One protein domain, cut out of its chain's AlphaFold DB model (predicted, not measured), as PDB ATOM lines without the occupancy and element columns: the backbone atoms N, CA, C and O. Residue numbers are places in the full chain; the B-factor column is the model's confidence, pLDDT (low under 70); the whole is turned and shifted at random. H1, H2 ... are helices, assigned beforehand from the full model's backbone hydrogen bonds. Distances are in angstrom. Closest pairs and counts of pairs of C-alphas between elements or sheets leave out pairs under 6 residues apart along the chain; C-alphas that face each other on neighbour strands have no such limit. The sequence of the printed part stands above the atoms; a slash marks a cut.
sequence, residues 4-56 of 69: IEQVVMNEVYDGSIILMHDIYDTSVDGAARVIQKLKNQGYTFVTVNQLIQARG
ATOM      1  N   ILE A   4     154.165 127.938  44.380       79.25
ATOM      2  CA  ILE A   4     152.811 128.403  44.723       79.25
ATOM      3  C   ILE A   4     151.785 127.310  44.423       79.25
ATOM      4  O   ILE A   4     150.917 127.002  45.235       79.25
ATOM      5  N   GLU A   5     151.920 126.680  43.260       80.88
ATOM      6  CA  GLU A   5     151.018 125.629  42.812       80.88
ATOM      7  C   GLU A   5     151.103 124.393  43.716       80.88
ATOM      8  O   GLU A   5     150.073 123.843  44.096       80.88
ATOM      9  N   GLN A   6     152.310 123.970  44.103       83.38
ATOM     10  CA  GLN A   6     152.474 122.817  44.993       83.38
ATOM     11  C   GLN A   6     151.865 123.048  46.375       83.38
ATOM     12  O   GLN A   6     151.192 122.157  46.887       83.38
ATOM     13  N   VAL A   7     152.081 124.228  46.963       86.31
ATOM     14  CA  VAL A   7     151.523 124.563  48.281       86.31
ATOM     15  C   VAL A   7     150.000 124.510  48.231       86.31
ATOM     16  O   VAL A   7     149.387 123.799  49.023       86.31
ATOM     17  N   VAL A   8     149.386 125.165  47.242       86.19
ATOM     18  CA  VAL A   8     147.922 125.191  47.139       86.19
ATOM     19  C   VAL A   8     147.349 123.795  46.901       86.19
ATOM     20  O   VAL A   8     146.397 123.407  47.568       86.19
ATOM     21  N   MET A   9     147.922 123.018  45.981       86.06
ATOM     22  CA  MET A   9     147.383 121.694  45.647       86.06
ATOM     23  C   MET A   9     147.517 120.675  46.789       86.06
ATOM     24  O   MET A   9     146.757 119.712  46.811       86.06
ATOM     25  N   ASN A  10     148.459 120.873  47.716       88.19
ATOM     26  CA  ASN A  10     148.630 120.006  48.884       88.19
ATOM     27  C   ASN A  10     147.694 120.371  50.048       88.19
ATOM     28  O   ASN A  10     147.410 119.513  50.879       88.19
ATOM     29  N   GLU A  11     147.238 121.624  50.121       88.50
ATOM     30  CA  GLU A  11     146.434 122.131  51.243       88.50
ATOM     31  C   GLU A  11     144.955 122.346  50.902       88.50
ATOM     32  O   GLU A  11     144.141 122.519  51.806       88.50
ATOM     33  N   VAL A  12     144.587 122.347  49.619       91.00
ATOM     34  CA  VAL A  12     143.211 122.593  49.177       91.00
ATOM     35  C   VAL A  12     142.277 121.414  49.471       91.00
ATOM     36  O   VAL A  12     142.587 120.251  49.214       91.00
ATOM     37  N   TYR A  13     141.091 121.740  49.968       89.81
ATOM     38  CA  TYR A  13     139.971 120.840  50.221       89.81
ATOM     39  C   TYR A  13     138.638 121.559  49.949       89.81
ATOM     40  O   TYR A  13     138.589 122.763  49.675       89.81
ATOM     41  N   ASP A  14     137.525 120.821  49.996       90.75
ATOM     42  CA  ASP A  14     136.193 121.410  49.830       90.75
ATOM     43  C   ASP A  14     135.908 122.436  50.939       90.75
ATOM     44  O   ASP A  14     135.891 122.111  52.124       90.75
ATOM     45  N   GLY A  15     135.692 123.689  50.541       89.56
ATOM     46  CA  GLY A  15     135.479 124.803  51.460       89.56
ATOM     47  C   GLY A  15     136.742 125.541  51.910       89.56
ATOM     48  O   GLY A  15     136.650 126.379  52.808       89.56
ATOM     49  N   SER A  16     137.910 125.287  51.311       91.75
ATOM     50  CA  SER A  16     139.116 126.075  51.597       91.75
ATOM     51  C   SER A  16     138.983 127.538  51.163       91.75
ATOM     52  O   SER A  16     138.486 127.844  50.078       91.75
ATOM     53  N   ILE A  17     139.520 128.441  51.986       91.56
ATOM     54  CA  ILE A  17     139.760 129.841  51.627       91.56
ATOM     55  C   ILE A  17     141.258 129.985  51.360       91.56
ATOM     56  O   ILE A  17     142.073 129.779  52.254       91.56
ATOM     57  N   ILE A  18     141.625 130.314  50.121       89.56
ATOM     58  CA  ILE A  18     143.028 130.422  49.708       89.56
ATOM     59  C   ILE A  18     143.443 131.894  49.754       89.56
ATOM     60  O   ILE A  18     142.881 132.721  49.034       89.56
ATOM     61  N   LEU A  19     144.431 132.220  50.587       88.31
ATOM     62  CA  LEU A  19     145.026 133.554  50.661       88.31
ATOM     63  C   LEU A  19     146.171 133.674  49.648       88.31
ATOM     64  O   LEU A  19     147.126 132.901  49.687       88.31
ATOM     65  N   MET A  20     146.102 134.671  48.768       84.88
ATOM     66  CA  MET A  20     147.178 135.027  47.838       84.88
ATOM     67  C   MET A  20     147.435 136.536  47.879       84.88
ATOM     68  O   MET A  20     146.542 137.306  48.224       84.88
ATOM     69  N   HIS A  21     148.648 136.946  47.501       83.75
ATOM     70  CA  HIS A  21     149.029 138.353  47.347       83.75
ATOM     71  C   HIS A  21     149.330 138.632  45.868       83.75
ATOM     72  O   HIS A  21     150.246 138.030  45.307       83.75
ATOM     73  N   ASP A  22     148.574 139.537  45.251       81.12
ATOM     74  CA  ASP A  22     148.626 139.903  43.824       81.12
ATOM     75  C   ASP A  22     149.677 140.978  43.487       81.12
ATOM     76  O   ASP A  22     149.828 141.363  42.334       81.12
ATOM     77  N   ILE A  23     150.449 141.430  44.475       79.25
ATOM     78  CA  ILE A  23     151.470 142.482  44.321       79.25
ATOM     79  C   ILE A  23     152.749 142.027  43.593       79.25
ATOM     80  O   ILE A  23     153.640 142.841  43.360       79.25
ATOM     81  N   TYR A  24     152.869 140.736  43.272       79.31
ATOM     82  CA  TYR A  24     154.012 140.155  42.566       79.31
ATOM     83  C   TYR A  24     153.534 139.438  41.301       79.31
ATOM     84  O   TYR A  24     152.680 138.555  41.388       79.31
ATOM     85  N   ASP A  25     154.132 139.744  40.146       77.00
ATOM     86  CA  ASP A  25     153.774 139.126  38.856       77.00
ATOM     87  C   ASP A  25     153.878 137.589  38.890       77.00
ATOM     88  O   ASP A  25     153.059 136.877  38.309       77.00
ATOM     89  N   THR A  26     154.836 137.054  39.654       76.44
ATOM     90  CA  THR A  26     154.999 135.608  39.865       76.44
ATOM     91  C   THR A  26     153.792 134.971  40.559       76.44
ATOM     92  O   THR A  26     153.423 133.839  40.236       76.44
ATOM     93  N   SER A  27     153.137 135.692  41.473       74.88
ATOM     94  CA  SER A  27     151.915 135.236  42.140       74.88
ATOM     95  C   SER A  27     150.712 135.232  41.204       74.88
ATOM     96  O   SER A  27     149.855 134.358  41.327       74.88
ATOM     97  N   VAL A  28     150.653 136.167  40.253       81.25
ATOM     98  CA  VAL A  28     149.569 136.247  39.261       81.25
ATOM     99  C   VAL A  28     149.598 135.025  38.341       81.25
ATOM    100  O   VAL A  28     148.578 134.351  38.165       81.25
ATOM    101  N   ASP A  29     150.778 134.677  37.826       84.00
ATOM    102  CA  ASP A  29     150.958 133.486  36.991       84.00
ATOM    103  C   ASP A  29     150.662 132.187  37.759       84.00
ATOM    104  O   ASP A  29     150.027 131.266  37.227       84.00
ATOM    105  N   GLY A  30     151.094 132.112  39.023       83.69
ATOM    106  CA  GLY A  30     150.795 130.993  39.917       83.69
ATOM    107  C   GLY A  30     149.292 130.839  40.167       83.69
ATOM    108  O   GLY A  30     148.751 129.738  40.028       83.69
ATOM    109  N   ALA A  31     148.592 131.941  40.449       85.62
ATOM    110  CA  ALA A  31     147.145 131.957  40.653       85.62
ATOM    111  C   ALA A  31     146.389 131.466  39.410       85.62
ATOM    112  O   ALA A  31     145.489 130.629  39.524       85.62
ATOM    113  N   ALA A  32     146.782 131.913  38.214       87.06
ATOM    114  CA  ALA A  32     146.167 131.467  36.965       87.06
ATOM    115  C   ALA A  32     146.290 129.943  36.771       87.06
ATOM    116  O   ALA A  32     145.307 129.281  36.422       87.06
ATOM    117  N   ARG A  33     147.469 129.365  37.051       88.88
ATOM    118  CA  ARG A  33     147.698 127.908  36.981       88.88
ATOM    119  C   ARG A  33     146.855 127.137  37.997       88.88
ATOM    120  O   ARG A  33     146.214 126.147  37.633       88.88
ATOM    121  N   VAL A  34     146.813 127.611  39.241       89.31
ATOM    122  CA  VAL A  34     145.994 127.032  40.318       89.31
ATOM    123  C   VAL A  34     144.512 127.026  39.940       89.31
ATOM    124  O   VAL A  34     143.850 125.995  40.062       89.31
ATOM    125  N   ILE A  35     143.999 128.141  39.410       90.19
ATOM    126  CA  ILE A  35     142.596 128.257  38.991       90.19
ATOM    127  C   ILE A  35     142.251 127.214  37.928       90.19
ATOM    128  O   ILE A  35     141.222 126.545  38.035       90.19
ATOM    129  N   GLN A  36     143.104 127.049  36.916       90.81
ATOM    130  CA  GLN A  36     142.884 126.057  35.859       90.81
ATOM    131  C   GLN A  36     142.862 124.627  36.414       90.81
ATOM    132  O   GLN A  36     141.964 123.852  36.087       90.81
ATOM    133  N   LYS A  37     143.808 124.278  37.295       91.00
ATOM    134  CA  LYS A  37     143.863 122.941  37.901       91.00
ATOM    135  C   LYS A  37     142.643 122.627  38.758       91.00
ATOM    136  O   LYS A  37     142.053 121.563  38.590       91.00
ATOM    137  N   LEU A  38     142.243 123.551  39.627       91.19
ATOM    138  CA  LEU A  38     141.093 123.354  40.507       91.19
ATOM    139  C   LEU A  38     139.782 123.271  39.716       91.19
ATOM    140  O   LEU A  38     138.964 122.394  39.988       91.19
ATOM    141  N   LYS A  39     139.609 124.090  38.667       92.62
ATOM    142  CA  LYS A  39     138.459 123.954  37.755       92.62
ATOM    143  C   LYS A  39     138.410 122.575  37.098       92.62
ATOM    144  O   LYS A  39     137.351 121.955  37.077       92.62
ATOM    145  N   ASN A  40     139.547 122.067  36.622       93.19
ATOM    146  CA  ASN A  40     139.628 120.733  36.017       93.19
ATOM    147  C   ASN A  40     139.349 119.598  37.018       93.19
ATOM    148  O   ASN A  40     138.937 118.518  36.609       93.19
ATOM    149  N   GLN A  41     139.546 119.838  38.316       91.00
ATOM    150  CA  GLN A  41     139.183 118.910  39.392       91.00
ATOM    151  C   GLN A  41     137.713 119.024  39.836       91.00
ATOM    152  O   GLN A  41     137.289 118.272  40.709       91.00
ATOM    153  N   GLY A  42     136.927 119.928  39.240       93.25
ATOM    154  CA  GLY A  42     135.502 120.101  39.537       93.25
ATOM    155  C   GLY A  42     135.188 121.146  40.610       93.25
ATOM    156  O   GLY A  42     134.031 121.275  41.007       93.25
ATOM    157  N   TYR A  43     136.177 121.922  41.067       93.25
ATOM    158  CA  TYR A  43     135.929 123.010  42.014       93.25
ATOM    159  C   TYR A  43     135.220 124.189  41.348       93.25
ATOM    160  O   TYR A  43     135.527 124.585  40.220       93.25
ATOM    161  N   THR A  44     134.313 124.811  42.100       92.56
ATOM    162  CA  THR A  44     133.677 126.076  41.722       92.56
ATOM    163  C   THR A  44     134.280 127.211  42.535       92.56
ATOM    164  O   THR A  44     134.246 127.196  43.761       92.56
ATOM    165  N   PHE A  45     134.811 128.218  41.843       92.25
ATOM    166  CA  PHE A  45     135.302 129.434  42.482       92.25
ATOM    167  C   PHE A  45     134.129 130.337  42.840       92.25
ATOM    168  O   PHE A  45     133.336 130.712  41.976       92.25
ATOM    169  N   VAL A  46     134.044 130.691  44.115       93.06
ATOM    170  CA  VAL A  46     132.990 131.529  44.681       93.06
ATOM    171  C   VAL A  46     133.606 132.616  45.553       93.06
ATOM    172  O   VAL A  46     134.749 132.515  45.994       93.06
ATOM    173  N   THR A  47     132.840 133.668  45.818       92.88
ATOM    174  CA  THR A  47     133.213 134.660  46.838       92.88
ATOM    175  C   THR A  47     133.073 134.073  48.246       92.88
ATOM    176  O   THR A  47     132.277 133.159  48.461       92.88
ATOM    177  N   VAL A  48     133.775 134.643  49.233       89.12
ATOM    178  CA  VAL A  48     133.661 134.243  50.653       89.12
ATOM    179  C   VAL A  48     132.203 134.293  51.137       89.12
ATOM    180  O   VAL A  48     131.737 133.377  51.810       89.12
ATOM    181  N   ASN A  49     131.445 135.310  50.715       89.56
ATOM    182  CA  ASN A  49     130.023 135.435  51.043       89.56
ATOM    183  C   ASN A  49     129.196 134.266  50.497       89.56
ATOM    184  O   ASN A  49     128.377 133.709  51.220       89.56
ATOM    185  N   GLN A  50     129.409 133.890  49.234       91.56
ATOM    186  CA  GLN A  50     128.718 132.754  48.617       91.56
ATOM    187  C   GLN A  50     129.129 131.429  49.256       91.56
ATOM    188  O   GLN A  50     128.275 130.575  49.473       91.56
ATOM    189  N   LEU A  51     130.414 131.274  49.587       91.19
ATOM    190  CA  LEU A  51     130.931 130.078  50.238       91.19
ATOM    191  C   LEU A  51     130.246 129.843  51.590       91.19
ATOM    192  O   LEU A  51     129.704 128.766  51.829       91.19
ATOM    193  N   ILE A  52     130.220 130.865  52.449       89.50
ATOM    194  CA  ILE A  52     129.618 130.755  53.783       89.50
ATOM    195  C   ILE A  52     128.096 130.595  53.677       89.50
ATOM    196  O   ILE A  52     127.531 129.769  54.385       89.50
ATOM    197  N   GLN A  53     127.426 131.298  52.757       88.12
ATOM    198  CA  GLN A  53     125.981 131.130  52.527       88.12
ATOM    199  C   GLN A  53     125.603 129.726  52.033       88.12
ATOM    200  O   GLN A  53     124.539 129.223  52.381       88.12
ATOM    201  N   ALA A  54     126.459 129.078  51.237       86.12
ATOM    202  CA  ALA A  54     126.225 127.714  50.763       86.12
ATOM    203  C   ALA A  54     126.394 126.651  51.864       86.12
ATOM    204  O   ALA A  54     125.921 125.525  51.709       86.12
ATOM    205  N   ARG A  55     127.083 126.991  52.961       84.25
ATOM    206  CA  ARG A  55     127.426 126.078  54.064       84.25
ATOM    207  C   ARG A  55     126.707 126.417  55.375       84.25
ATOM    208  O   ARG A  55     126.660 125.584  56.271       84.25
ATOM    209  N   GLY A  56     126.122 127.609  55.487       84.44
ATOM    210  CA  GLY A  56     125.462 128.095  56.693       84.44
ATOM    211  C   GLY A  56     125.065 129.567  56.583       84.44
ATOM    212  O   GLY A  56     124.596 130.034  55.545       84.44
TER     213      GLY A  56
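AT A GLANCE: This is residues 4 to 56 of the 69 residues of the protein "NodB homology domain-containing protein" of Lactococcus garvieae TRF1 (UniProt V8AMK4). A short helix, H1, packs slantwise on the longer helix H2, and a third helix, H3, lies away from both at one end of the long axis. Between H1 and H2 a long loop, residues 12 to 24, runs out and folds back. The printed part has 53 residues with three named helices, H1, H2 and H3, and no named strand; its class is all helix. It is only just compact, close to loose, with a radius of gyration of the C-alphas of 11.7 A, and spans 35 by 23 by 16 A.

IN THESE COORDINATES: H1, residues 4 to 11, begins at C-alpha 4 (152.811, 128.403, 44.723) and is 11.1 A long. H2, residues 25 to 40, measures 23.4 A. H3, residues 48 to 55, measures 10.8 A and ends at C-alpha 55 (127.426, 126.078, 54.064).

HOW THE PARTS SIT: H1 touches H2, whose residues 27 to 34 alone take part; the closest C-alphas, of Glu 5 and Val 34, are 5.8 A apart. They run the same way at a steep tilt of 43 degrees. H3 is apart from H1 and H2. In H1, H2 and H3 every O i to N i+4 pair is within hydrogen-bond range.

THE WHOLE: The C-alphas farthest apart, of Asp 25 and Gly 56, are 35.2 A apart. The printed part has no cut. The link from H1 to H2 is long, 13 residues; that from H2 to H3 is short, 7 residues. No printed residue is under 70 in pLDDT.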